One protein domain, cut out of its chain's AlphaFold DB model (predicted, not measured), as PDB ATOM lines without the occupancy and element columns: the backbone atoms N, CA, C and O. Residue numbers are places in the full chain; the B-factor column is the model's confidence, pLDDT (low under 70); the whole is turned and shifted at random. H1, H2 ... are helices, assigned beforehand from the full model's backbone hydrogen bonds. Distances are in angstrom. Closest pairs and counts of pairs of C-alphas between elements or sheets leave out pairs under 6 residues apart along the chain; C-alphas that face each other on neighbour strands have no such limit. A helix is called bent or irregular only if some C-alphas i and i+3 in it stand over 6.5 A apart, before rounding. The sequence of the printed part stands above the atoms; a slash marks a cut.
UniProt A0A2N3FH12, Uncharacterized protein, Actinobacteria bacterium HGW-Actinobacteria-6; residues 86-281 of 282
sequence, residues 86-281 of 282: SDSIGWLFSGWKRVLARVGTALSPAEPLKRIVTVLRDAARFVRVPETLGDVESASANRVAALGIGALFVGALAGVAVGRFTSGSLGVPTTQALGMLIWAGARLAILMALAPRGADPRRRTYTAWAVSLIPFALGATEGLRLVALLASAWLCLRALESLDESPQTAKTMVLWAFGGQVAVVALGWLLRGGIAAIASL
ATOM      1  N   SER A  86      57.669 115.858 119.284       29.44
ATOM      2  CA  SER A  86      59.068 115.408 119.215       29.44
ATOM      3  C   SER A  86      59.672 115.216 120.608       29.44
ATOM      4  O   SER A  86      60.299 114.185 120.855       29.44
ATOM      5  N   ASP A  87      59.420 116.131 121.544       35.16
ATOM      6  CA  ASP A  87      59.910 116.037 122.924       35.16
ATOM      7  C   ASP A  87      59.220 114.911 123.708       35.16
ATOM      8  O   ASP A  87      59.874 114.140 124.423       35.16
ATOM      9  N   SER A  88      57.914 114.722 123.493       33.97
ATOM     10  CA  SER A  88      57.147 113.604 124.063       33.97
ATOM     11  C   SER A  88      57.633 112.244 123.541       33.97
ATOM     12  O   SER A  88      57.800 111.288 124.311       33.97
ATOM     13  N   ILE A  89      57.923 112.155 122.236       32.28
ATOM     14  CA  ILE A  89      58.501 110.967 121.592       32.28
ATOM     15  C   ILE A  89      59.944 110.751 122.064       32.28
ATOM     16  O   ILE A  89      60.322 109.618 122.366       32.28
ATOM     17  N   GLY A  90      60.736 111.814 122.195       30.52
ATOM     18  CA  GLY A  90      62.123 111.781 122.655       30.52
ATOM     19  C   GLY A  90      62.252 111.287 124.094       30.52
ATOM     20  O   GLY A  90      63.125 110.461 124.388       30.52
ATOM     21  N   TRP A  91      61.344 111.698 124.982       40.72
ATOM     22  CA  TRP A  91      61.284 111.203 126.357       40.72
ATOM     23  C   TRP A  91      60.911 109.715 126.416       40.72
ATOM     24  O   TRP A  91      61.607 108.933 127.076       40.72
ATOM     25  N   LEU A  92      59.887 109.298 125.660       35.41
ATOM     26  CA  LEU A  92      59.493 107.892 125.517       35.41
ATOM     27  C   LEU A  92      60.647 107.040 124.977       35.41
ATOM     28  O   LEU A  92      60.951 105.990 125.541       35.41
ATOM     29  N   PHE A  93      61.346 107.516 123.947       36.19
ATOM     30  CA  PHE A  93      62.469 106.814 123.325       36.19
ATOM     31  C   PHE A  93      63.684 106.727 124.259       36.19
ATOM     32  O   PHE A  93      64.359 105.702 124.314       36.19
ATOM     33  N   SER A  94      63.938 107.766 125.056       40.31
ATOM     34  CA  SER A  94      65.026 107.806 126.044       40.31
ATOM     35  C   SER A  94      64.745 106.928 127.267       40.31
ATOM     36  O   SER A  94      65.665 106.315 127.824       40.31
ATOM     37  N   GLY A  95      63.481 106.843 127.694       38.91
ATOM     38  CA  GLY A  95      63.018 105.872 128.685       38.91
ATOM     39  C   GLY A  95      63.128 104.441 128.153       38.91
ATOM     40  O   GLY A  95      63.700 103.570 128.810       38.91
ATOM     41  N   TRP A  96      62.694 104.229 126.911       36.91
ATOM     42  CA  TRP A  96      62.755 102.952 126.200       36.91
ATOM     43  C   TRP A  96      64.191 102.456 125.987       36.91
ATOM     44  O   TRP A  96      64.487 101.289 126.232       36.91
ATOM     45  N   LYS A  97      65.126 103.341 125.629       39.66
ATOM     46  CA  LYS A  97      66.554 103.024 125.453       39.66
ATOM     47  C   LYS A  97      67.221 102.584 126.761       39.66
ATOM     48  O   LYS A  97      68.053 101.679 126.750       39.66
ATOM     49  N   ARG A  98      66.819 103.162 127.900       45.03
ATOM     50  CA  ARG A  98      67.272 102.734 129.239       45.03
ATOM     51  C   ARG A  98      66.720 101.361 129.626       45.03
ATOM     52  O   ARG A  98      67.452 100.559 130.205       45.03
ATOM     53  N   VAL A  99      65.466 101.070 129.277       40.16
ATOM     54  CA  VAL A  99      64.867  99.736 129.459       40.16
ATOM     55  C   VAL A  99      65.574  98.707 128.572       40.16
ATOM     56  O   VAL A  99      65.980  97.663 129.072       40.16
ATOM     57  N   LEU A 100      65.828  99.034 127.300       37.47
ATOM     58  CA  LEU A 100      66.585  98.203 126.357       37.47
ATOM     59  C   LEU A 100      68.012  97.908 126.834       37.47
ATOM     60  O   LEU A 100      68.450  96.764 126.750       37.47
ATOM     61  N   ALA A 101      68.724  98.904 127.366       41.03
ATOM     62  CA  ALA A 101      70.066  98.709 127.912       41.03
ATOM     63  C   ALA A 101      70.051  97.759 129.121       41.03
ATOM     64  O   ALA A 101      70.871  96.847 129.190       41.03
ATOM     65  N   ARG A 102      69.070  97.908 130.022       45.50
ATOM     66  CA  ARG A 102      68.901  97.028 131.192       45.50
ATOM     67  C   ARG A 102      68.509  95.599 130.810       45.50
ATOM     68  O   ARG A 102      69.023  94.647 131.393       45.50
ATOM     69  N   VAL A 103      67.643  95.441 129.811       40.12
ATOM     70  CA  VAL A 103      67.243  94.134 129.265       40.12
ATOM     71  C   VAL A 103      68.410  93.471 128.528       40.12
ATOM     72  O   VAL A 103      68.646  92.282 128.718       40.12
ATOM     73  N   GLY A 104      69.196  94.234 127.765       34.00
ATOM     74  CA  GLY A 104      70.415  93.752 127.110       34.00
ATOM     75  C   GLY A 104      71.478  93.282 128.106       34.00
ATOM     76  O   GLY A 104      72.108  92.253 127.882       34.00
ATOM     77  N   THR A 105      71.622  93.967 129.245       44.84
ATOM     78  CA  THR A 105      72.493  93.503 130.338       44.84
ATOM     79  C   THR A 105      71.932  92.284 131.075       44.84
ATOM     80  O   THR A 105      72.705  91.414 131.462       44.84
ATOM     81  N   ALA A 106      70.606  92.174 131.222       41.69
ATOM     82  CA  ALA A 106      69.948  91.027 131.861       41.69
ATOM     83  C   ALA A 106      69.924  89.764 130.978       41.69
ATOM     84  O   ALA A 106      69.831  88.654 131.493       41.69
ATOM     85  N   LEU A 107      70.016  89.930 129.656       36.94
ATOM     86  CA  LEU A 107      70.062  88.855 128.658       36.94
ATOM     87  C   LEU A 107      71.485  88.590 128.131       36.94
ATOM     88  O   LEU A 107      71.650  87.879 127.138       36.94
ATOM     89  N   SER A 108      72.515  89.156 128.769       38.25
ATOM     90  CA  SER A 108      73.909  88.923 128.384       38.25
ATOM     91  C   SER A 108      74.246  87.419 128.471       38.25
ATOM     92  O   SER A 108      73.897  86.773 129.461       38.25
ATOM     93  N   PRO A 109      74.906  86.824 127.456       44.38
ATOM     94  CA  PRO A 109      74.958  85.372 127.235       44.38
ATOM     95  C   PRO A 109      75.942  84.609 128.146       44.38
ATOM     96  O   PRO A 109      76.511  83.602 127.731       44.38
ATOM     97  N   ALA A 110      76.156  85.062 129.381       42.34
ATOM     98  CA  ALA A 110      77.092  84.446 130.323       42.34
ATOM     99  C   ALA A 110      76.422  83.568 131.397       42.34
ATOM    100  O   ALA A 110      77.122  82.969 132.212       42.34
ATOM    101  N   GLU A 111      75.089  83.462 131.429       48.88
ATOM    102  CA  GLU A 111      74.418  82.719 132.498       48.88
ATOM    103  C   GLU A 111      74.158  81.246 132.157       48.88
ATOM    104  O   GLU A 111      73.735  80.921 131.045       48.88
ATOM    105  N   PRO A 112      74.404  80.327 133.113       52.84
ATOM    106  CA  PRO A 112      74.365  78.894 132.865       52.84
ATOM    107  C   PRO A 112      72.966  78.478 132.409       52.84
ATOM    108  O   PRO A 112      71.973  78.897 132.998       52.84
ATOM    109  N   LEU A 113      72.879  77.587 131.414       53.88
ATOM    110  CA  LEU A 113      71.640  76.995 130.875       53.88
ATOM    111  C   LEU A 113      70.590  76.624 131.941       53.88
ATOM    112  O   LEU A 113      69.392  76.710 131.685       53.88
ATOM    113  N   LYS A 114      71.023  76.263 133.157       54.56
ATOM    114  CA  LYS A 114      70.152  76.027 134.320       54.56
ATOM    115  C   LYS A 114      69.238  77.216 134.640       54.56
ATOM    116  O   LYS A 114      68.078  76.983 134.975       54.56
ATOM    117  N   ARG A 115      69.721  78.459 134.505       58.53
ATOM    118  CA  ARG A 115      68.951  79.694 134.730       58.53
ATOM    119  C   ARG A 115      67.908  79.927 133.639       58.53
ATOM    120  O   ARG A 115      66.771  80.254 133.945       58.53
ATOM    121  N   ILE A 116      68.251  79.652 132.380       56.72
ATOM    122  CA  ILE A 116      67.305  79.721 131.255       56.72
ATOM    123  C   ILE A 116      66.191  78.681 131.431       56.72
ATOM    124  O   ILE A 116      65.015  79.000 131.282       56.72
ATOM    125  N   VAL A 117      66.543  77.448 131.806       59.31
ATOM    126  CA  VAL A 117      65.567  76.372 132.036       59.31
ATOM    127  C   VAL A 117      64.654  76.677 133.226       59.31
ATOM    128  O   VAL A 117      63.465  76.381 133.150       59.31
ATOM    129  N   THR A 118      65.170  77.274 134.305       65.94
ATOM    130  CA  THR A 118      64.326  77.703 135.438       65.94
ATOM    131  C   THR A 118      63.388  78.824 135.027       65.94
ATOM    132  O   THR A 118      62.190  78.681 135.219       65.94
ATOM    133  N   VAL A 119      63.877  79.859 134.340       63.56
ATOM    134  CA  VAL A 119      63.028  80.955 133.846       63.56
ATOM    135  C   VAL A 119      61.952  80.454 132.874       63.56
ATOM    136  O   VAL A 119      60.798  80.861 132.969       63.56
ATOM    137  N   LEU A 120      62.286  79.523 131.974       59.38
ATOM    138  CA  LEU A 120      61.313  78.891 131.078       59.38
ATOM    139  C   LEU A 120      60.316  78.004 131.829       59.38
ATOM    140  O   LEU A 120      59.146  77.952 131.452       59.38
ATOM    141  N   ARG A 121      60.754  77.300 132.876       67.81
ATOM    142  CA  ARG A 121      59.876  76.492 133.731       67.81
ATOM    143  C   ARG A 121      58.913  77.380 134.510       67.81
ATOM    144  O   ARG A 121      57.730  77.056 134.545       67.81
ATOM    145  N   ASP A 122      59.396  78.480 135.069       66.31
ATOM    146  CA  ASP A 122      58.598  79.448 135.820       66.31
ATOM    147  C   ASP A 122      57.595  80.141 134.895       66.31
ATOM    148  O   ASP A 122      56.409  80.206 135.207       66.31
ATOM    149  N   ALA A 123      58.025  80.530 133.692       62.16
ATOM    150  CA  ALA A 123      57.136  81.052 132.661       62.16
ATOM    151  C   ALA A 123      56.102  80.015 132.198       62.16
ATOM    152  O   ALA A 123      54.932  80.347 132.045       62.16
ATOM    153  N   ALA A 124      56.488  78.751 132.006       64.75
ATOM    154  CA  ALA A 124      55.556  77.685 131.635       64.75
ATOM    155  C   ALA A 124      54.567  77.357 132.762       64.75
ATOM    156  O   ALA A 124      53.410  77.034 132.485       64.75
ATOM    157  N   ARG A 125      55.010  77.430 134.022       67.44
ATOM    158  CA  ARG A 125      54.156  77.277 135.203       67.44
ATOM    159  C   ARG A 125      53.150  78.417 135.270       67.44
ATOM    160  O   ARG A 125      51.961  78.141 135.349       67.44
ATOM    161  N   PHE A 126      53.619  79.650 135.115       65.00
ATOM    162  CA  PHE A 126      52.777  80.837 135.085       65.00
ATOM    163  C   PHE A 126      51.779  80.811 133.913       65.00
ATOM    164  O   PHE A 126      50.597  81.052 134.102       65.00
ATOM    165  N   VAL A 127      52.199  80.437 132.702       65.88
ATOM    166  CA  VAL A 127      51.281  80.327 131.551       65.88
ATOM    167  C   VAL A 127      50.206  79.257 131.780       65.88
ATOM    168  O   VAL A 127      49.102  79.374 131.252       65.88
ATOM    169  N   ARG A 128      50.507  78.207 132.557       69.81
ATOM    170  CA  ARG A 128      49.531  77.166 132.919       69.81
ATOM    171  C   ARG A 128      48.604  77.591 134.050       69.81
ATOM    172  O   ARG A 128      47.427  77.256 133.995       69.81
ATOM    173  N   VAL A 129      49.145  78.260 135.061       73.06
ATOM    174  CA  VAL A 129      48.429  78.677 136.269       73.06
ATOM    175  C   VAL A 129      48.839  80.118 136.584       73.06
ATOM    176  O   VAL A 129      49.715  80.348 137.414       73.06
ATOM    177  N   PRO A 130      48.262  81.106 135.885       62.50
ATOM    178  CA  PRO A 130      48.659  82.504 136.051       62.50
ATOM    179  C   PRO A 130      48.309  83.060 137.437       62.50
ATOM    180  O   PRO A 130      48.936  84.011 137.888       62.50
ATOM    181  N   GLU A 131      47.377  82.410 138.137       66.38
ATOM    182  CA  GLU A 131      46.961  82.730 139.507       66.38
ATOM    183  C   GLU A 131      48.112  82.621 140.523       66.38
ATOM    184  O   GLU A 131      48.078  83.290 141.546       66.38
ATOM    185  N   THR A 132      49.187  81.877 140.225       66.94
ATOM    186  CA  THR A 132      50.314  81.719 141.163       66.94
ATOM    187  C   THR A 132      51.245  82.929 141.239       66.94
ATOM    188  O   THR A 132      52.192  82.895 142.012       66.94
ATOM    189  N   LEU A 133      51.074  83.966 140.406       66.81
ATOM    190  CA  LEU A 133      52.019  85.093 140.346       66.81
ATOM    191  C   LEU A 133      52.048  85.926 141.628       66.81
ATOM    192  O   LEU A 133      53.118  86.425 141.967       66.81
ATOM    193  N   GLY A 134      50.919  86.030 142.335       62.09
ATOM    194  CA  GLY A 134      50.854  86.649 143.663       62.09
ATOM    195  C   GLY A 134      51.684  85.906 144.713       62.09
ATOM    196  O   GLY A 134      52.294  86.538 145.571       62.09
ATOM    197  N   ASP A 135      51.801  84.583 144.575       65.25
ATOM    198  CA  ASP A 135      52.556  83.714 145.489       65.25
ATOM    199  C   ASP A 135      54.048  83.609 145.128       65.25
ATOM    200  O   ASP A 135      54.845  83.006 145.854       65.25
ATOM    201  N   VAL A 136      54.450  84.142 143.971       63.44
ATOM    202  CA  VAL A 136      55.825  84.042 143.486       63.44
ATOM    203  C   VAL A 136      56.687  85.144 144.104       63.44
ATOM    204  O   VAL A 136      56.413  86.333 143.976       63.44
ATOM    205  N   GLU A 137      57.815  84.739 144.693       68.12
ATOM    206  CA  GLU A 137      58.850  85.640 145.206       68.12
ATOM    207  C   GLU A 137      59.229  86.717 144.166       68.12
ATOM    208  O   GLU A 137      59.427  86.425 142.980       68.12
ATOM    209  N   SER A 138      59.373  87.978 144.591       68.12
ATOM    210  CA  SER A 138      59.514  89.137 143.689       68.12
ATOM    211  C   SER A 138      60.674  89.008 142.686       68.12
ATOM    212  O   SER A 138      60.614  89.527 141.567       68.12
ATOM    213  N   ALA A 139      61.733  88.279 143.053       66.75
ATOM    214  CA  ALA A 139      62.871  87.988 142.182       66.75
ATOM    215  C   ALA A 139      62.515  87.077 140.991       66.75
ATOM    216  O   ALA A 139      63.142  87.164 139.932       66.75
ATOM    217  N   SER A 140      61.534  86.194 141.153       66.69
ATOM    218  CA  SER A 140      61.053  85.284 140.113       66.69
ATOM    219  C   SER A 140      60.015  85.970 139.220       66.69
ATOM    220  O   SER A 140      60.114  85.868 137.997       66.69
ATOM    221  N   ALA A 141      59.124  86.795 139.782       70.31
ATOM    222  CA  ALA A 141      58.209  87.638 139.001       70.31
ATOM    223  C   ALA A 141      58.967  88.591 138.052       70.31
ATOM    224  O   ALA A 141      58.653  88.678 136.862       70.31
ATOM    225  N   ASN A 142      60.049  89.216 138.535       73.38
ATOM    226  CA  ASN A 142      60.927  90.055 137.709       73.38
ATOM    227  C   ASN A 142      61.599  89.283 136.561       73.38
ATOM    228  O   ASN A 142      61.754  89.819 135.463       73.38
ATOM    229  N   ARG A 143      61.984  88.020 136.785       73.50
ATOM    230  CA  ARG A 143      62.573  87.165 135.742       73.50
ATOM    231  C   ARG A 143      61.562  86.819 134.650       73.50
ATOM    232  O   ARG A 143      61.898  86.895 133.470       73.50
ATOM    233  N   VAL A 144      60.326  86.487 135.023       74.69
ATOM    234  CA  VAL A 144      59.253  86.197 134.056       74.69
ATOM    235  C   VAL A 144      58.850  87.465 133.290       74.69
ATOM    236  O   VAL A 144      58.666  87.413 132.074       74.69
ATOM    237  N   ALA A 145      58.807  88.621 133.956       78.25
ATOM    238  CA  ALA A 145      58.585  89.913 133.305       78.25
ATOM    239  C   ALA A 145      59.680  90.235 132.271       78.25
ATOM    240  O   ALA A 145      59.377  90.604 131.135       78.25
ATOM    241  N   ALA A 146      60.954  90.036 132.625       78.81
ATOM    242  CA  ALA A 146      62.070  90.209 131.696       78.81
ATOM    243  C   ALA A 146      61.974  89.251 130.495       78.81
ATOM    244  O   ALA A 146      62.223  89.663 129.360       78.81
ATOM    245  N   LEU A 147      61.554  88.000 130.723       79.81
ATOM    246  CA  LEU A 147      61.311  87.035 129.652       79.81
ATOM    247  C   LEU A 147      60.192  87.500 128.715       79.81
ATOM    248  O   LEU A 147      60.355  87.402 127.504       79.81
ATOM    249  N   GLY A 148      59.079  88.011 129.242       81.88
ATOM    250  CA  GLY A 148      57.975  88.503 128.419       81.88
ATOM    251  C   GLY A 148      58.371  89.699 127.550       81.88
ATOM    252  O   GLY A 148      58.068  89.728 126.356       81.88
ATOM    253  N   ILE A 149      59.158  90.632 128.090       85.06
ATOM    254  CA  ILE A 149      59.742  91.724 127.293       85.06
ATOM    255  C   ILE A 149      60.682  91.160 126.218       85.06
ATOM    256  O   ILE A 149      60.591  91.548 125.054       85.06
ATOM    257  N   GLY A 150      61.547  90.206 126.572       80.56
ATOM    258  CA  GLY A 150      62.410  89.519 125.608       80.56
ATOM    259  C   GLY A 150      61.619  88.811 124.502       80.56
ATOM    260  O   GLY A 150      61.968  88.920 123.328       80.56
ATOM    261  N   ALA A 151      60.517  88.150 124.856       80.69
ATOM    262  CA  ALA A 151      59.622  87.455 123.936       80.69
ATOM    263  C   ALA A 151      59.016  88.400 122.892       80.69
ATOM    264  O   ALA A 151      58.957  88.044 121.715       80.69
ATOM    265  N   LEU A 152      58.639  89.619 123.291       84.31
ATOM    266  CA  LEU A 152      58.174  90.651 122.363       84.31
ATOM    267  C   LEU A 152      59.240  90.985 121.307       84.31
ATOM    268  O   LEU A 152      58.936  91.010 120.115       84.31
ATOM    269  N   PHE A 153      60.491  91.205 121.722       84.31
ATOM    270  CA  PHE A 153      61.578  91.522 120.789       84.31
ATOM    271  C   PHE A 153      61.945  90.346 119.888       84.31
ATOM    272  O   PHE A 153      62.145  90.537 118.689       84.31
ATOM    273  N   VAL A 154      62.001  89.131 120.437       80.69
ATOM    274  CA  VAL A 154      62.239  87.915 119.650       80.69
ATOM    275  C   VAL A 154      61.137  87.738 118.606       80.69
ATOM    276  O   VAL A 154      61.448  87.501 117.441       80.69
ATOM    277  N   GLY A 155      59.873  87.931 118.987       77.25
ATOM    278  CA  GLY A 155      58.736  87.897 118.069       77.25
ATOM    279  C   GLY A 155      58.820  88.955 116.969       77.25
ATOM    280  O   GLY A 155      58.616  88.644 115.794       77.25
ATOM    281  N   ALA A 156      59.183  90.190 117.323       83.12
ATOM    282  CA  ALA A 156      59.372  91.278 116.366       83.12
ATOM    283  C   ALA A 156      60.492  90.962 115.359       83.12
ATOM    284  O   ALA A 156      60.281  91.070 114.150       83.12
ATOM    285  N   LEU A 157      61.655  90.504 115.833       82.44
ATOM    286  CA  LEU A 157      62.790  90.127 114.982       82.44
ATOM    287  C   LEU A 157      62.475  88.917 114.097       82.44
ATOM    288  O   LEU A 157      62.808  88.924 112.911       82.44
ATOM    289  N   ALA A 158      61.804  87.901 114.644       73.44
ATOM    290  CA  ALA A 158      61.354  86.743 113.879       73.44
ATOM    291  C   ALA A 158      60.370  87.160 112.778       73.44
ATOM    292  O   ALA A 158      60.509  86.715 111.642       73.44
ATOM    293  N   GLY A 159      59.434  88.066 113.079       74.88
ATOM    294  CA  GLY A 159      58.510  88.626 112.093       74.88
ATOM    295  C   GLY A 159      59.221  89.380 110.964       74.88
ATOM    296  O   GLY A 159      58.881  89.187 109.797       74.88
ATOM    297  N   VAL A 160      60.248  90.179 111.282       78.50
ATOM    298  CA  VAL A 160      61.078  90.850 110.262       78.50
ATOM    299  C   VAL A 160      61.809  89.830 109.395       78.50
ATOM    300  O   VAL A 160      61.787  89.945 108.171       78.50
ATOM    301  N   ALA A 161      62.429  88.819 110.009       71.06
ATOM    302  CA  ALA A 161      63.159  87.783 109.287       71.06
ATOM    303  C   ALA A 161      62.232  86.997 108.347       71.06
ATOM    304  O   ALA A 161      62.517  86.896 107.156       71.06
ATOM    305  N   VAL A 162      61.093  86.507 108.850       71.25
ATOM    306  CA  VAL A 162      60.087  85.796 108.045       71.25
ATOM    307  C   VAL A 162      59.588  86.682 106.908       71.25
ATOM    308  O   VAL A 162      59.608  86.254 105.757       71.25
ATOM    309  N   GLY A 163      59.224  87.933 107.195       70.62
ATOM    310  CA  GLY A 163      58.768  88.874 106.175       70.62
ATOM    311  C   GLY A 163      59.825  89.170 105.108       70.62
ATOM    312  O   GLY A 163      59.492  89.316 103.931       70.62
ATOM    313  N   ARG A 164      61.108  89.198 105.486       75.75
ATOM    314  CA  ARG A 164      62.221  89.363 104.544       75.75
ATOM    315  C   ARG A 164      62.374  88.162 103.611       75.75
ATOM    316  O   ARG A 164      62.704  88.365 102.440       75.75
ATOM    317  N   PHE A 165      62.165  86.951 104.128       71.88
ATOM    318  CA  PHE A 165      62.217  85.717 103.343       71.88
ATOM    319  C   PHE A 165      61.015  85.576 102.407       71.88
ATOM    320  O   PHE A 165      61.187  85.080 101.299       71.88
ATOM    321  N   THR A 166      59.825  86.025 102.814       71.62
ATOM    322  CA  THR A 166      58.605  85.864 102.006       71.62
ATOM    323  C   THR A 166      58.396  86.971 100.978       71.62
ATOM    324  O   THR A 166      57.976  86.685  99.865       71.62
ATOM    325  N   SER A 167      58.676  88.230 101.328       72.69
ATOM    326  CA  SER A 167      58.355  89.391 100.478       72.69
ATOM    327  C   SER A 167      59.552  89.973  99.723       72.69
ATOM    328  O   SER A 167      59.388  90.899  98.934       72.69
ATOM    329  N   GLY A 168      60.777  89.515 100.006       72.31
ATOM    330  CA  GLY A 168      62.003  90.081  99.428       72.31
ATOM    331  C   GLY A 168      62.352  91.503  99.902       72.31
ATOM    332  O   GLY A 168      63.465  91.965  99.661       72.31
ATOM    333  N   SER A 169      61.454  92.175 100.633       75.75
ATOM    334  CA  SER A 169      61.584  93.555 101.110       75.75
ATOM    335  C   SER A 169      61.731  93.619 102.632       75.75
ATOM    336  O   SER A 169      61.148  92.825 103.369       75.75
ATOM    337  N   LEU A 170      62.513  94.587 103.120       73.62
ATOM    338  CA  LEU A 170      62.625  94.890 104.554       73.62
ATOM    339  C   LEU A 170      61.596  95.924 105.026       73.62
ATOM    340  O   LEU A 170      61.334  95.991 106.225       73.62
ATOM    341  N   GLY A 171      61.008  96.716 104.125       74.38
ATOM    342  CA  GLY A 171      60.197  97.879 104.500       74.38
ATOM    343  C   GLY A 171      58.943  97.499 105.288       74.38
ATOM    344  O   GLY A 171      58.791  97.888 106.444       74.38
ATOM    345  N   VAL A 172      58.076  96.683 104.684       75.81
ATOM    346  CA  VAL A 172      56.790  96.278 105.280       75.81
ATOM    347  C   VAL A 172      56.964  95.465 106.575       75.81
ATOM    348  O   VAL A 172      56.307  95.782 107.567       75.81
ATOM    349  N   PRO A 173      57.860  94.462 106.656       76.44
ATOM    350  CA  PRO A 173      58.051  93.712 107.899       76.44
ATOM    351  C   PRO A 173      58.598  94.578 109.043       76.44
ATOM    352  O   PRO A 173      58.217  94.388 110.199       76.44
ATOM    353  N   THR A 174      59.458  95.552 108.731       77.38
ATOM    354  CA  THR A 174      60.041  96.457 109.734       77.38
ATOM    355  C   THR A 174      59.004  97.427 110.288       77.38
ATOM    356  O   THR A 174      58.937  97.612 111.503       77.38
ATOM    357  N   THR A 175      58.149  98.009 109.439       78.88
ATOM    358  CA  THR A 175      57.071  98.899 109.908       78.88
ATOM    359  C   THR A 175      56.053  98.146 110.760       78.88
ATOM    360  O   THR A 175      55.620  98.662 111.791       78.88
ATOM    361  N   GLN A 176      55.732  96.896 110.410       81.50
ATOM    362  CA  GLN A 176      54.883  96.043 111.244       81.50
ATOM    363  C   GLN A 176      55.514  95.737 112.611       81.50
ATOM    364  O   GLN A 176      54.829  95.808 113.632       81.50
ATOM    365  N   ALA A 177      56.809  95.410 112.647       82.19
ATOM    366  CA  ALA A 177      57.527  95.165 113.896       82.19
ATOM    367  C   ALA A 177      57.573  96.419 114.781       82.19
ATOM    368  O   ALA A 177      57.336  96.334 115.985       82.19
ATOM    369  N   LEU A 178      57.795  97.595 114.191       82.56
ATOM    370  CA  LEU A 178      57.745  98.860 114.919       82.56
ATOM    371  C   LEU A 178      56.338  99.135 115.466       82.56
ATOM    372  O   LEU A 178      56.193  99.455 116.644       82.56
ATOM    373  N   GLY A 179      55.300  98.942 114.647       83.31
ATOM    374  CA  GLY A 179      53.908  99.086 115.073       83.31
ATOM    375  C   GLY A 179      53.558  98.168 116.245       83.31
ATOM    376  O   GLY A 179      52.903  98.596 117.190       83.31
ATOM    377  N   MET A 180      54.055  96.931 116.242       85.69
ATOM    378  CA  MET A 180      53.886  95.975 117.339       85.69
ATOM    379  C   MET A 180      54.507  96.471 118.654       85.69
ATOM    380  O   MET A 180      53.877  96.360 119.708       85.69
ATOM    381  N   LEU A 181      55.716  97.038 118.594       87.44
ATOM    382  CA  LEU A 181      56.392  97.616 119.760       87.44
ATOM    383  C   LEU A 181      55.654  98.854 120.280       87.44
ATOM    384  O   LEU A 181      55.421  98.962 121.483       87.44
ATOM    385  N   ILE A 182      55.230  99.745 119.377       86.81
ATOM    386  CA  ILE A 182      54.443 100.938 119.719       86.81
ATOM    387  C   ILE A 182      53.139 100.529 120.409       86.81
ATOM    388  O   ILE A 182      52.827 101.043 121.479       86.81
ATOM    389  N   TRP A 183      52.414  99.548 119.864       87.50
ATOM    390  CA  TRP A 183      51.176  99.047 120.466       87.50
ATOM    391  C   TRP A 183      51.394  98.371 121.819       87.50
ATOM    392  O   TRP A 183      50.573  98.515 122.725       87.50
ATOM    393  N   ALA A 184      52.491  97.633 121.997       89.12
ATOM    394  CA  ALA A 184      52.847  97.094 123.307       89.12
ATOM    395  C   ALA A 184      53.099  98.213 124.332       89.12
ATOM    396  O   ALA A 184      52.613  98.113 125.460       89.12
ATOM    397  N   GLY A 185      53.785  99.286 123.928       88.31
ATOM    398  CA  GLY A 185      54.008 100.471 124.759       88.31
ATOM    399  C   GLY A 185      52.721 101.237 125.078       88.31
ATOM    400  O   GLY A 185      52.490 101.583 126.233       88.31
ATOM    401  N   ALA A 186      51.842 101.437 124.094       86.62
ATOM    402  CA  ALA A 186      50.546 102.089 124.289       86.62
ATOM    403  C   ALA A 186      49.677 101.329 125.304       86.62
ATOM    404  O   ALA A 186      49.090 101.936 126.196       86.62
ATOM    405  N   ARG A 187      49.672  99.988 125.236       91.75
ATOM    406  CA  ARG A 187      49.002  99.137 126.231       91.75
ATOM    407  C   ARG A 187      49.541  99.364 127.635       91.75
ATOM    408  O   ARG A 187      48.752  99.519 128.559       91.75
ATOM    409  N   LEU A 188      50.863  99.432 127.792       91.56
ATOM    410  CA  LEU A 188      51.458  99.750 129.088       91.56
ATOM    411  C   LEU A 188      51.023 101.133 129.577       91.56
ATOM    412  O   LEU A 188      50.662 101.270 130.738       91.56
ATOM    413  N   ALA A 189      51.032 102.146 128.709       87.62
ATOM    414  CA  ALA A 189      50.630 103.501 129.076       87.62
ATOM    415  C   ALA A 189      49.173 103.552 129.565       87.62
ATOM    416  O   ALA A 189      48.911 104.131 130.616       87.62
ATOM    417  N   ILE A 190      48.252 102.884 128.860       88.44
ATOM    418  CA  ILE A 190      46.840 102.776 129.259       88.44
ATOM    419  C   ILE A 190      46.716 102.068 130.611       88.44
ATOM    420  O   ILE A 190      46.064 102.582 131.517       88.44
ATOM    421  N   LEU A 191      47.384 100.923 130.780       89.69
ATOM    422  CA  LEU A 191      47.368 100.187 132.044       89.69
ATOM    423  C   LEU A 191      47.907 101.043 133.199       89.69
ATOM    424  O   LEU A 191      47.298 101.098 134.258       89.69
ATOM    425  N   MET A 192      49.005 101.770 132.996       89.94
ATOM    426  CA  MET A 192      49.607 102.623 134.028       89.94
ATOM    427  C   MET A 192      48.779 103.875 134.340       89.94
ATOM    428  O   MET A 192      48.859 104.386 135.458       89.94
ATOM    429  N   ALA A 193      48.007 104.375 133.371       86.81
ATOM    430  CA  ALA A 193      47.078 105.485 133.565       86.81
ATOM    431  C   ALA A 193      45.840 105.065 134.371       86.81
ATOM    432  O   ALA A 193      45.336 105.858 135.164       86.81
ATOM    433  N   LEU A 194      45.377 103.825 134.185       88.12
ATOM    434  CA  LEU A 194      44.227 103.256 134.891       88.12
ATOM    435  C   LEU A 194      44.592 102.604 136.233       88.12
ATOM    436  O   LEU A 194      43.711 102.392 137.062       88.12
ATOM    437  N   ALA A 195      45.870 102.282 136.452       88.31
ATOM    438  CA  ALA A 195      46.337 101.675 137.691       88.31
ATOM    439  C   ALA A 195      46.101 102.601 138.902       88.31
ATOM    440  O   ALA A 195      46.315 103.819 138.793       88.31
ATOM    441  N   PRO A 196      45.748 102.045 140.078       85.94
ATOM    442  CA  PRO A 196      45.633 102.815 141.310       85.94
ATOM    443  C   PRO A 196      46.888 103.651 141.602       85.94
ATOM    444  O   PRO A 196      48.022 103.272 141.285       85.94
ATOM    445  N   ARG A 197      46.700 104.821 142.225       80.94
ATOM    446  CA  ARG A 197      47.819 105.702 142.589       80.94
ATOM    447  C   ARG A 197      48.663 105.036 143.676       80.94
ATOM    448  O   ARG A 197      48.183 104.772 144.768       80.94
ATOM    449  N   GLY A 198      49.936 104.805 143.373       80.56
ATOM    450  CA  GLY A 198      50.902 104.231 144.303       80.56
ATOM    451  C   GLY A 198      52.053 103.560 143.561       80.56
ATOM    452  O   GLY A 198      51.898 103.121 142.420       80.56
ATOM    453  N   ALA A 199      53.226 103.491 144.189       79.69
ATOM    454  CA  ALA A 199      54.385 102.834 143.586       79.69
ATOM    455  C   ALA A 199      54.185 101.314 143.455       79.69
ATOM    456  O   ALA A 199      54.627 100.727 142.469       79.69
ATOM    457  N   ASP A 200      53.498 100.696 144.420       84.94
ATOM    458  CA  ASP A 200      53.286  99.250 144.453       84.94
ATOM    459  C   ASP A 200      52.246  98.764 143.414       84.94
ATOM    460  O   ASP A 200      52.617  97.956 142.558       84.94
ATOM    461  N   PRO A 201      51.024  99.339 143.317       83.81
ATOM    462  CA  PRO A 201      50.059  98.968 142.268       83.81
ATOM    463  C   PRO A 201      50.604  99.153 140.844       83.81
ATOM    464  O   PRO A 201      50.387  98.331 139.952       83.81
ATOM    465  N   ARG A 202      51.402 100.208 140.625       85.19
ATOM    466  CA  ARG A 202      52.078 100.457 139.342       85.19
ATOM    467  C   ARG A 202      53.123  99.395 139.005       85.19
ATOM    468  O   ARG A 202      53.223  98.987 137.849       85.19
ATOM    469  N   ARG A 203      53.894  98.922 139.990       83.62
ATOM    470  CA  ARG A 203      54.853  97.819 139.790       83.62
ATOM    471  C   ARG A 203      54.142  96.504 139.488       83.62
ATOM    472  O   ARG A 203      54.572  95.789 138.580       83.62
ATOM    473  N   ARG A 204      53.043  96.212 140.189       86.25
ATOM    474  CA  ARG A 204      52.186  95.043 139.932       86.25
ATOM    475  C   ARG A 204      51.619  95.076 138.511       86.25
ATOM    476  O   ARG A 204      51.815  94.136 137.746       86.25
ATOM    477  N   THR A 205      51.059  96.217 138.110       89.31
ATOM    478  CA  THR A 205      50.527  96.447 136.756       89.31
ATOM    479  C   THR A 205      51.597  96.277 135.677       89.31
ATOM    480  O   THR A 205      51.374  95.591 134.679       89.31
ATOM    481  N   TYR A 206      52.785  96.857 135.878       89.88
ATOM    482  CA  TYR A 206      53.913  96.682 134.960       89.88
ATOM    483  C   TYR A 206      54.321  95.210 134.830       89.88
ATOM    484  O   TYR A 206      54.588  94.737 133.727       89.88
ATOM    485  N   THR A 207      54.347  94.479 135.945       87.38
ATOM    486  CA  THR A 207      54.698  93.053 135.968       87.38
ATOM    487  C   THR A 207      53.661  92.236 135.203       87.38
ATOM    488  O   THR A 207      54.031  91.476 134.310       87.38
ATOM    489  N   ALA A 208      52.369  92.459 135.460       89.94
ATOM    490  CA  ALA A 208      51.277  91.823 134.725       89.94
ATOM    491  C   ALA A 208      51.366  92.092 133.214       89.94
ATOM    492  O   ALA A 208      51.301  91.158 132.409       89.94
ATOM    493  N   TRP A 209      51.607  93.349 132.824       93.94
ATOM    494  CA  TRP A 209      51.830  93.717 131.426       93.94
ATOM    495  C   TRP A 209      53.028  92.977 130.830       93.94
ATOM    496  O   TRP A 209      52.892  92.345 129.784       93.94
ATOM    497  N   ALA A 210      54.187  93.014 131.487       89.75
ATOM    498  CA  ALA A 210      55.416  92.435 130.963       89.75
ATOM    499  C   ALA A 210      55.278  90.923 130.758       89.75
ATOM    500  O   ALA A 210      55.631  90.402 129.704       89.75
ATOM    501  N   VAL A 211      54.690  90.224 131.728       87.88
ATOM    502  CA  VAL A 211      54.446  88.782 131.648       87.88
ATOM    503  C   VAL A 211      53.425  88.445 130.552       87.88
ATOM    504  O   VAL A 211      53.581  87.452 129.836       87.88
ATOM    505  N   SER A 212      52.426  89.304 130.334       90.31
ATOM    506  CA  SER A 212      51.448  89.124 129.258       90.31
ATOM    507  C   SER A 212      52.057  89.148 127.851       90.31
ATOM    508  O   SER A 212      51.380  88.781 126.894       90.31
ATOM    509  N   LEU A 213      53.318  89.569 127.690       89.94
ATOM    510  CA  LEU A 213      53.989  89.641 126.393       89.94
ATOM    511  C   LEU A 213      54.595  88.308 125.931       89.94
ATOM    512  O   LEU A 213      54.944  88.184 124.758       89.94
ATOM    513  N   ILE A 214      54.680  87.299 126.806       85.94
ATOM    514  CA  ILE A 214      55.241  85.973 126.483       85.94
ATOM    515  C   ILE A 214      54.672  85.375 125.177       85.94
ATOM    516  O   ILE A 214      55.466  84.893 124.362       85.94
ATOM    517  N   PRO A 215      53.352  85.429 124.903       85.62
ATOM    518  CA  PRO A 215      52.785  84.885 123.669       85.62
ATOM    519  C   PRO A 215      53.355  85.496 122.383       85.62
ATOM    520  O   PRO A 215      53.341  84.845 121.338       85.62
ATOM    521  N   PHE A 216      53.898  86.717 122.429       82.00
ATOM    522  CA  PHE A 216      54.433  87.372 121.237       82.00
ATOM    523  C   PHE A 216      55.697  86.714 120.680       82.00
ATOM    524  O   PHE A 216      55.947  86.876 119.488       82.00
ATOM    525  N   ALA A 217      56.415  85.889 121.455       79.56
ATOM    526  CA  ALA A 217      57.514  85.076 120.919       79.56
ATOM    527  C   ALA A 217      57.067  84.135 119.786       79.56
ATOM    528  O   ALA A 217      57.880  83.753 118.949       79.56
ATOM    529  N   LEU A 218      55.781  83.764 119.753       69.88
ATOM    530  CA  LEU A 218      55.208  82.847 118.763       69.88
ATOM    531  C   LEU A 218      54.422  83.573 117.659       69.88
ATOM    532  O   LEU A 218      54.023  82.956 116.675       69.88
ATOM    533  N   GLY A 219      54.228  84.890 117.784       67.06
ATOM    534  CA  GLY A 219      53.461  85.731 116.858       67.06
ATOM    535  C   GLY A 219      54.211  86.109 115.575       67.06
ATOM    536  O   GLY A 219      54.157  87.268 115.158       67.06
ATOM    537  N   ALA A 220      54.936  85.167 114.968       63.78
ATOM    538  CA  ALA A 220      55.735  85.419 113.766       63.78
ATOM    539  C   ALA A 220      54.875  85.619 112.501       63.78
ATOM    540  O   ALA A 220      55.324  86.256 111.551       63.78
ATOM    541  N   THR A 221      53.637  85.117 112.494       67.44
ATOM    542  CA  THR A 221      52.696  85.204 111.365       67.44
ATOM    543  C   THR A 221      51.442  85.997 111.743       67.44
ATOM    544  O   THR A 221      51.085  86.074 112.919       67.44
ATOM    545  N   GLU A 222      50.751  86.593 110.762       68.81
ATOM    546  CA  GLU A 222      49.574  87.444 111.029       68.81
ATOM    547  C   GLU A 222      48.452  86.708 111.778       68.81
ATOM    548  O   GLU A 222      47.914  87.247 112.743       68.81
ATOM    549  N   GLY A 223      48.157  85.452 111.421       70.50
ATOM    550  CA  GLY A 223      47.161  84.643 112.136       70.50
ATOM    551  C   GLY A 223      47.560  84.351 113.588       70.50
ATOM    552  O   GLY A 223      46.750  84.501 114.504       70.50
ATOM    553  N   LEU A 224      48.834  84.019 113.828       74.19
ATOM    554  CA  LEU A 224      49.339  83.771 115.183       74.19
ATOM    555  C   LEU A 224      49.393  85.043 116.034       74.19
ATOM    556  O   LEU A 224      49.308  84.949 117.256       74.19
ATOM    557  N   ARG A 225      49.491  86.234 115.428       76.62
ATOM    558  CA  ARG A 225      49.481  87.508 116.166       76.62
ATOM    559  C   ARG A 225      48.154  87.775 116.863       76.62
ATOM    560  O   ARG A 225      48.175  88.281 117.981       76.62
ATOM    561  N   LEU A 226      47.024  87.420 116.253       79.88
ATOM    562  CA  LEU A 226      45.717  87.560 116.904       79.88
ATOM    563  C   LEU A 226      45.563  86.601 118.078       79.88
ATOM    564  O   LEU A 226      45.131  87.010 119.153       79.88
ATOM    565  N   VAL A 227      45.985  85.350 117.899       79.75
ATOM    566  CA  VAL A 227      46.003  84.365 118.987       79.75
ATOM    567  C   VAL A 227      46.920  84.842 120.116       79.75
ATOM    568  O   VAL A 227      46.523  84.814 121.278       79.75
ATOM    569  N   ALA A 228      48.106  85.358 119.784       85.00
ATOM    570  CA  ALA A 228      49.031  85.929 120.755       85.00
ATOM    571  C   ALA A 228      48.442  87.154 121.470       85.00
ATOM    572  O   ALA A 228      48.648  87.304 122.671       85.00
ATOM    573  N   LEU A 229      47.681  88.005 120.774       87.31
ATOM    574  CA  LEU A 229      47.009  89.163 121.366       87.31
ATOM    575  C   LEU A 229      45.928  88.737 122.367       87.31
ATOM    576  O   LEU A 229      45.896  89.264 123.477       87.31
ATOM    577  N   LEU A 230      45.082  87.770 122.005       87.75
ATOM    578  CA  LEU A 230      44.041  87.240 122.893       87.75
ATOM    579  C   LEU A 230      44.648  86.520 124.103       87.75
ATOM    580  O   LEU A 230      44.225  86.751 125.235       87.75
ATOM    581  N   ALA A 231      45.679  85.701 123.881       87.19
ATOM    582  CA  ALA A 231      46.420  85.049 124.956       87.19
ATOM    583  C   ALA A 231      47.095  86.077 125.877       87.19
ATOM    584  O   ALA A 231      47.078  85.916 127.094       87.19
ATOM    585  N   SER A 232      47.640  87.157 125.312       90.69
ATOM    586  CA  SER A 232      48.221  88.275 126.059       90.69
ATOM    587  C   SER A 232      47.162  88.980 126.913       90.69
ATOM    588  O   SER A 232      47.381  89.171 128.105       90.69
ATOM    589  N   ALA A 233      45.980  89.275 126.365       92.19
ATOM    590  CA  ALA A 233      44.882  89.881 127.120       92.19
ATOM    591  C   ALA A 233      44.436  88.996 128.296       92.19
ATOM    592  O   ALA A 233      44.309  89.471 129.424       92.19
ATOM    593  N   TRP A 234      44.259  87.696 128.043       92.88
ATOM    594  CA  TRP A 234      43.875  86.729 129.068       92.88
ATOM    595  C   TRP A 234      44.935  86.597 130.171       92.88
ATOM    596  O   TRP A 234      44.598  86.667 131.352       92.88
ATOM    597  N   LEU A 235      46.216  86.474 129.804       89.12
ATOM    598  CA  LEU A 235      47.312  86.412 130.776       89.12
ATOM    599  C   LEU A 235      47.426  87.701 131.590       89.12
ATOM    600  O   LEU A 235      47.677  87.632 132.788       89.12
ATOM    601  N   CYS A 236      47.225  88.862 130.963       92.94
ATOM    602  CA  CYS A 236      47.238  90.145 131.659       92.94
ATOM    603  C   CYS A 236      46.109  90.228 132.693       92.94
ATOM    604  O   CYS A 236      46.355  90.651 133.817       92.94
ATOM    605  N   LEU A 237      44.895  89.797 132.331       91.00
ATOM    606  CA  LEU A 237      43.753  89.774 133.247       91.00
ATOM    607  C   LEU A 237      44.043  88.892 134.460       91.00
ATOM    608  O   LEU A 237      43.931  89.352 135.591       91.00
ATOM    609  N   ARG A 238      44.482  87.654 134.218       89.00
ATOM    610  CA  ARG A 238      44.784  86.706 135.295       89.00
ATOM    611  C   ARG A 238      45.946  87.160 136.175       89.00
ATOM    612  O   ARG A 238      45.891  86.980 137.383       89.00
ATOM    613  N   ALA A 239      46.968  87.780 135.585       87.38
ATOM    614  CA  ALA A 239      48.073  88.355 136.340       87.38
ATOM    615  C   ALA A 239      47.607  89.501 137.250       87.38
ATOM    616  O   ALA A 239      48.034  89.567 138.396       87.38
ATOM    617  N   LEU A 240      46.728  90.386 136.769       88.69
ATOM    618  CA  LEU A 240      46.172  91.464 137.592       88.69
ATOM    619  C   LEU A 240      45.312  90.906 138.735       88.69
ATOM    620  O   LEU A 240      45.522  91.294 139.880       88.69
ATOM    621  N   GLU A 241      44.424  89.949 138.447       89.62
ATOM    622  CA  GLU A 241      43.598  89.277 139.465       89.62
ATOM    623  C   GLU A 241      44.457  88.603 140.549       89.62
ATOM    624  O   GLU A 241      44.140  88.691 141.729       89.62
ATOM    625  N   SER A 242      45.581  87.984 140.169       85.56
ATOM    626  CA  SER A 242      46.509  87.348 141.118       85.56
ATOM    627  C   SER A 242      47.335  88.322 141.962       85.56
ATOM    628  O   SER A 242      47.973  87.907 142.921       85.56
ATOM    629  N   LEU A 243      47.377  89.603 141.587       83.62
ATOM    630  CA  LEU A 243      48.145  90.647 142.273       83.62
ATOM    631  C   LEU A 243      47.243  91.535 143.151       83.62
ATOM    632  O   LEU A 243      47.601  92.682 143.434       83.62
ATOM    633  N   ASP A 244      46.099  90.991 143.577       85.94
ATOM    634  CA  ASP A 244      45.052  91.616 144.399       85.94
ATOM    635  C   ASP A 244      44.309  92.795 143.752       85.94
ATOM    636  O   ASP A 244      43.675  93.591 144.446       85.94
ATOM    637  N   GLU A 245      44.344  92.937 142.423       86.19
ATOM    638  CA  GLU A 245      43.473  93.917 141.769       86.19
ATOM    639  C   GLU A 245      42.029  93.422 141.730       86.19
ATOM    640  O   GLU A 245      41.748  92.248 141.471       86.19
ATOM    641  N   SER A 246      41.082  94.343 141.938       90.31
ATOM    642  CA  SER A 246      39.667  93.978 141.900       90.31
ATOM    643  C   SER A 246      39.308  93.409 140.513       90.31
ATOM    644  O   SER A 246      39.720  93.979 139.492       90.31
ATOM    645  N   PRO A 247      38.498  92.335 140.417       89.44
ATOM    646  CA  PRO A 247      38.161  91.728 139.128       89.44
ATOM    647  C   PRO A 247      37.509  92.710 138.143       89.44
ATOM    648  O   PRO A 247      37.691  92.604 136.930       89.44
ATOM    649  N   GLN A 248      36.742  93.684 138.643       90.31
ATOM    650  CA  GLN A 248      36.114  94.715 137.811       90.31
ATOM    651  C   GLN A 248      37.140  95.726 137.284       90.31
ATOM    652  O   GLN A 248      37.109  96.069 136.097       90.31
ATOM    653  N   THR A 249      38.082  96.154 138.130       90.06
ATOM    654  CA  THR A 249      39.184  97.039 137.732       90.06
ATOM    655  C   THR A 249      40.067  96.349 136.696       90.06
ATOM    656  O   THR A 249      40.286  96.903 135.619       90.06
ATOM    657  N   ALA A 250      40.487  95.108 136.954       91.00
ATOM    658  CA  ALA A 250      41.339  94.336 136.053       91.00
ATOM    659  C   ALA A 250      40.689  94.127 134.671       91.00
ATOM    660  O   ALA A 250      41.327  94.362 133.641       91.00
ATOM    661  N   LYS A 251      39.394  93.777 134.627       92.81
ATOM    662  CA  LYS A 251      38.628  93.672 133.370       92.81
ATOM    663  C   LYS A 251      38.582  94.993 132.617       92.81
ATOM    664  O   LYS A 251      38.796  95.000 131.409       92.81
ATOM    665  N   THR A 252      38.338  96.096 133.317       91.06
ATOM    666  CA  THR A 252      38.288  97.435 132.713       91.06
ATOM    667  C   THR A 252      39.648  97.814 132.131       91.06
ATOM    668  O   THR A 252      39.735  98.192 130.964       91.06
ATOM    669  N   MET A 253      40.724  97.627 132.897       91.44
ATOM    670  CA  MET A 253      42.098  97.881 132.463       91.44
ATOM    671  C   MET A 253      42.460  97.088 131.202       91.44
ATOM    672  O   MET A 253      42.966  97.657 130.233       91.44
ATOM    673  N   VAL A 254      42.162  95.786 131.183       92.75
ATOM    674  CA  VAL A 254      42.442  94.917 130.031       92.75
ATOM    675  C   VAL A 254      41.552  95.263 128.840       92.75
ATOM    676  O   VAL A 254      42.045  95.319 127.716       92.75
ATOM    677  N   LEU A 255      40.266  95.547 129.057       92.62
ATOM    678  CA  LEU A 255      39.347  95.923 127.985       92.62
ATOM    679  C   LEU A 255      39.793  97.218 127.299       92.62
ATOM    680  O   LEU A 255      39.803  97.276 126.073       92.62
ATOM    681  N   TRP A 256      40.229  98.224 128.056       91.06
ATOM    682  CA  TRP A 256      40.751  99.467 127.483       91.06
ATOM    683  C   TRP A 256      42.091  99.268 126.778       91.06
ATOM    684  O   TRP A 256      42.270  99.742 125.656       91.06
ATOM    685  N   ALA A 257      43.022  98.537 127.396       90.69
ATOM    686  CA  ALA A 257      44.342  98.323 126.814       90.69
ATOM    687  C   ALA A 257      44.276  97.475 125.529       90.69
ATOM    688  O   ALA A 257      44.920  97.803 124.534       90.69
ATOM    689  N   PHE A 258      43.490  96.399 125.515       91.06
ATOM    690  CA  PHE A 258      43.463  95.443 124.403       91.06
ATOM    691  C   PHE A 258      42.291  95.658 123.439       91.06
ATOM    692  O   PHE A 258      42.431  95.392 122.243       91.06
ATOM    693  N   GLY A 259      41.154  96.165 123.917       85.44
ATOM    694  CA  GLY A 259      39.947  96.361 123.109       85.44
ATOM    695  C   GLY A 259      40.140  97.377 121.988       85.44
ATOM    696  O   GLY A 259      39.712  97.121 120.863       85.44
ATOM    697  N   GLY A 260      40.874  98.467 122.241       80.56
ATOM    698  CA  GLY A 260      41.210  99.446 121.202       80.56
ATOM    699  C   GLY A 260      41.995  98.823 120.041       80.56
ATOM    700  O   GLY A 260      41.696  99.073 118.876       80.56
ATOM    701  N   GLN A 261      42.946  97.935 120.342       81.75
ATOM    702  CA  GLN A 261      43.736  97.255 119.316       81.75
ATOM    703  C   GLN A 261      42.886  96.268 118.503       81.75
ATOM    704  O   GLN A 261      43.018  96.211 117.281       81.75
ATOM    705  N   VAL A 262      41.993  95.519 119.156       81.31
ATOM    706  CA  VAL A 262      41.058  94.614 118.464       81.31
ATOM    707  C   VAL A 262      40.136  95.400 117.529       81.31
ATOM    708  O   VAL A 262      39.964  94.994 116.380       81.31
ATOM    709  N   ALA A 263      39.606  96.543 117.974       78.69
ATOM    710  CA  ALA A 263      38.752  97.398 117.154       78.69
ATOM    711  C   ALA A 263      39.487  97.937 115.916       78.69
ATOM    712  O   ALA A 263      38.961  97.857 114.808       78.69
ATOM    713  N   VAL A 264      40.727  98.416 116.075       80.38
ATOM    714  CA  VAL A 264      41.545  98.910 114.952       80.38
ATOM    715  C   VAL A 264      41.869  97.791 113.957       80.38
ATOM    716  O   VAL A 264      41.780  98.002 112.748       80.38
ATOM    717  N   VAL A 265      42.211  96.591 114.437       81.38
ATOM    718  CA  VAL A 265      42.483  95.442 113.556       81.38
ATOM    719  C   VAL A 265      41.221  95.019 112.803       81.38
ATOM    720  O   VAL A 265      41.279  94.827 111.589       81.38
ATOM    721  N   ALA A 266      40.080  94.935 113.492       77.94
ATOM    722  CA  ALA A 266      38.797  94.611 112.876       77.94
ATOM    723  C   ALA A 266      38.396  95.652 111.817       77.94
ATOM    724  O   ALA A 266      37.984  95.281 110.720       77.94
ATOM    725  N   LEU A 267      38.589  96.942 112.106       81.00
ATOM    726  CA  LEU A 267      38.339  98.022 111.153       81.00
ATOM    727  C   LEU A 267      39.250  97.915 109.923       81.00
ATOM    728  O   LEU A 267      38.782  98.053 108.797       81.00
ATOM    729  N   GLY A 268      40.535  97.611 110.120       81.06
ATOM    730  CA  GLY A 268      41.475  97.398 109.018       81.06
ATOM    731  C   GLY A 268      41.087  96.217 108.123       81.06
ATOM    732  O   GLY A 268      41.229  96.292 106.902       81.06
ATOM    733  N   TRP A 269      40.564  95.138 108.709       83.38
ATOM    734  CA  TRP A 269      40.034  93.996 107.960       83.38
ATOM    735  C   TRP A 269      38.757  94.335 107.199       83.38
ATOM    736  O   TRP A 269      38.662  93.998 106.021       83.38
ATOM    737  N   LEU A 270      37.818  95.041 107.833       82.50
ATOM    738  CA  LEU A 270      36.596  95.512 107.180       82.50
ATOM    739  C   LEU A 270      36.912  96.422 105.995       82.50
ATOM    740  O   LEU A 270      36.333  96.244 104.928       82.50
ATOM    741  N   LEU A 271      37.865  97.344 106.143       84.56
ATOM    742  CA  LEU A 271      38.258  98.251 105.066       84.56
ATOM    743  C   LEU A 271      38.890  97.492 103.891       84.56
ATOM    744  O   LEU A 271      38.520  97.720 102.744       84.56
ATOM    745  N   ARG A 272      39.806  96.551 104.162       81.06
ATOM    746  CA  ARG A 272      40.413  95.712 103.111       81.06
ATOM    747  C   ARG A 272      39.383  94.825 102.415       81.06
ATOM    748  O   ARG A 272      39.410  94.726 101.193       81.06
ATOM    749  N   GLY A 273      38.480  94.211 103.177       81.00
ATOM    750  CA  GLY A 273      37.392  93.398 102.636       81.00
ATOM    751  C   GLY A 273      36.415  94.223 101.799       81.00
ATOM    752  O   GLY A 273      36.040  93.797 100.713       81.00
ATOM    753  N   GLY A 274      36.072  95.429 102.255       82.31
ATOM    754  CA  GLY A 274      35.215  96.363 101.527       82.31
ATOM    755  C   GLY A 274      35.840  96.830 100.214       82.31
ATOM    756  O   GLY A 274      35.181  96.784  99.181       82.31
ATOM    757  N   ILE A 275      37.125  97.201 100.223       88.88
ATOM    758  CA  ILE A 275      37.853  97.570  98.998       88.88
ATOM    759  C   ILE A 275      37.910  96.387  98.025       88.88
ATOM    760  O   ILE A 275      37.665  96.576  96.840       88.88
ATOM    761  N   ALA A 276      38.189  95.173  98.509       85.12
ATOM    762  CA  ALA A 276      38.211  93.979  97.665       85.12
ATOM    763  C   ALA A 276      36.831  93.668  97.060       85.12
ATOM    764  O   ALA A 276      36.743  93.338  95.882       85.12
ATOM    765  N   ALA A 277      35.755  93.822  97.839       84.50
ATOM    766  CA  ALA A 277      34.391  93.644  97.356       84.50
ATOM    767  C   ALA A 277      34.030  94.686  96.285       84.50
ATOM    768  O   ALA A 277      33.505  94.320  95.238       84.50
ATOM    769  N   ILE A 278      34.373  95.962  96.499       90.25
ATOM    770  CA  ILE A 278      34.168  97.023  95.501       90.25
ATOM    771  C   ILE A 278      34.979  96.731  94.237       90.25
ATOM    772  O   ILE A 278      34.444  96.818  93.140       90.25
ATOM    773  N   ALA A 279      36.246  96.340  94.379       86.56
ATOM    774  CA  ALA A 279      37.103  96.004  93.247       86.56
ATOM    775  C   ALA A 279      36.594  94.790  92.455       86.56
ATOM    776  O   ALA A 279      36.814  94.736  91.258       86.56
ATOM    777  N   SER A 280      35.898  93.841  93.092       88.06
ATOM    778  CA  SER A 280      35.306  92.685  92.401       88.06
ATOM    779  C   SER A 280      34.043  93.001  91.588       88.06
ATOM    780  O   SER A 280      33.547  92.129  90.881       88.06
ATOM    781  N   LEU A 281      33.506  94.220  91.715       85.12
ATOM    782  CA  LEU A 281      32.335  94.687  90.965       85.12
ATOM    783  C   LEU A 281      32.702  95.413  89.659       85.12
ATOM    784  O   LEU A 281      31.795  95.756  88.901       85.12
TER     785      LEU A 281
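This is residues 86 to 281 of the 282 residues of an uncharacterized protein of Actinobacteria bacterium HGW-Actinobacteria-6 (UniProt A0A2N3FH12). H4, H5, H6, H8 and the arm H9a form an up-and-down bundle, each running against the one before, with H2 crossing H4, the last residues of H1, 103 to 106, meeting H4, and short H7 between H4 and H8. Residues 266 to 281 stick out along the longest axis, residues 86 to 91 elsewhere. The 196 printed residues include nine named helices, H1 to H9 in order, and no named strand: all helix, compact, radius of gyration of the C-alphas 17.8 A, spanning 60 by 42 by 40 A.

Start at H1, residues 86 to 106, whose residues 103 to 106 alone only just touch H4, residues 138 to 167, with 3 pairs of C-alphas within 8 A, the closest Val 103 and Ala 146 at 6.9 A. H2, residues 113 to 128, touches H4 about perpendicular, 89 degrees, with residues 119 to 123 alone; closest C-alphas Ala 123 and Val 144, 5.7 A. H3, residues 130 to 133, touches H8, residues 222 to 242; closest C-alphas Glu 131 and Ser 242, 4.9 A. The hub H4 forms a hairpin with H5, residues 171 to 194, a shallow tilt of 27 degrees; closest C-alphas Val 160 and Pro 173, 4.8 A. H6, residues 199 to 211, touches H8 at Ala 208 and Ala 239, closest C-alphas, 5.0 A. H7, residues 214 to 218, touches H4; closest C-alphas Gly 155 and Ala 217, 4.2 A. H9, residues 247 to 279, was assigned as one helix by its hydrogen bonds but is bent, C-alphas 257 and 260 being 6.5 A apart; arms H9a, 247 to 257, and H9b, 260 to 279, stand at a steep tilt of 42 degrees. H8 and H9a form a hairpin; H9b touches no helix. O i to N i+4 pairs are all within hydrogen-bond range in H1, H2, H4, H5, H6, H9a and H9b, 15 of 17 in H8, and 0 of 1 in H7, where 2 of 2 O i to N i+3 pairs are; H3 is too short.

Find C-alpha 86 at (59.068, 115.408, 119.215), where H1 begins, 29.5 A long. H4 runs 43.2 A from C-alpha 138 at (59.514, 89.137, 143.689); H5 spans 34.8 A, H8 30.2 A. H9b ends at C-alpha 279, (37.103, 96.004, 93.247).

The printed part has no cut and no long link; its two farthest C-alphas, Pro 112 and Leu 281, are 61.4 A apart. Mean pLDDT of the printed part is 74.4, under 70 at residues 86 to 128, 130 to 140 and 218 to 222.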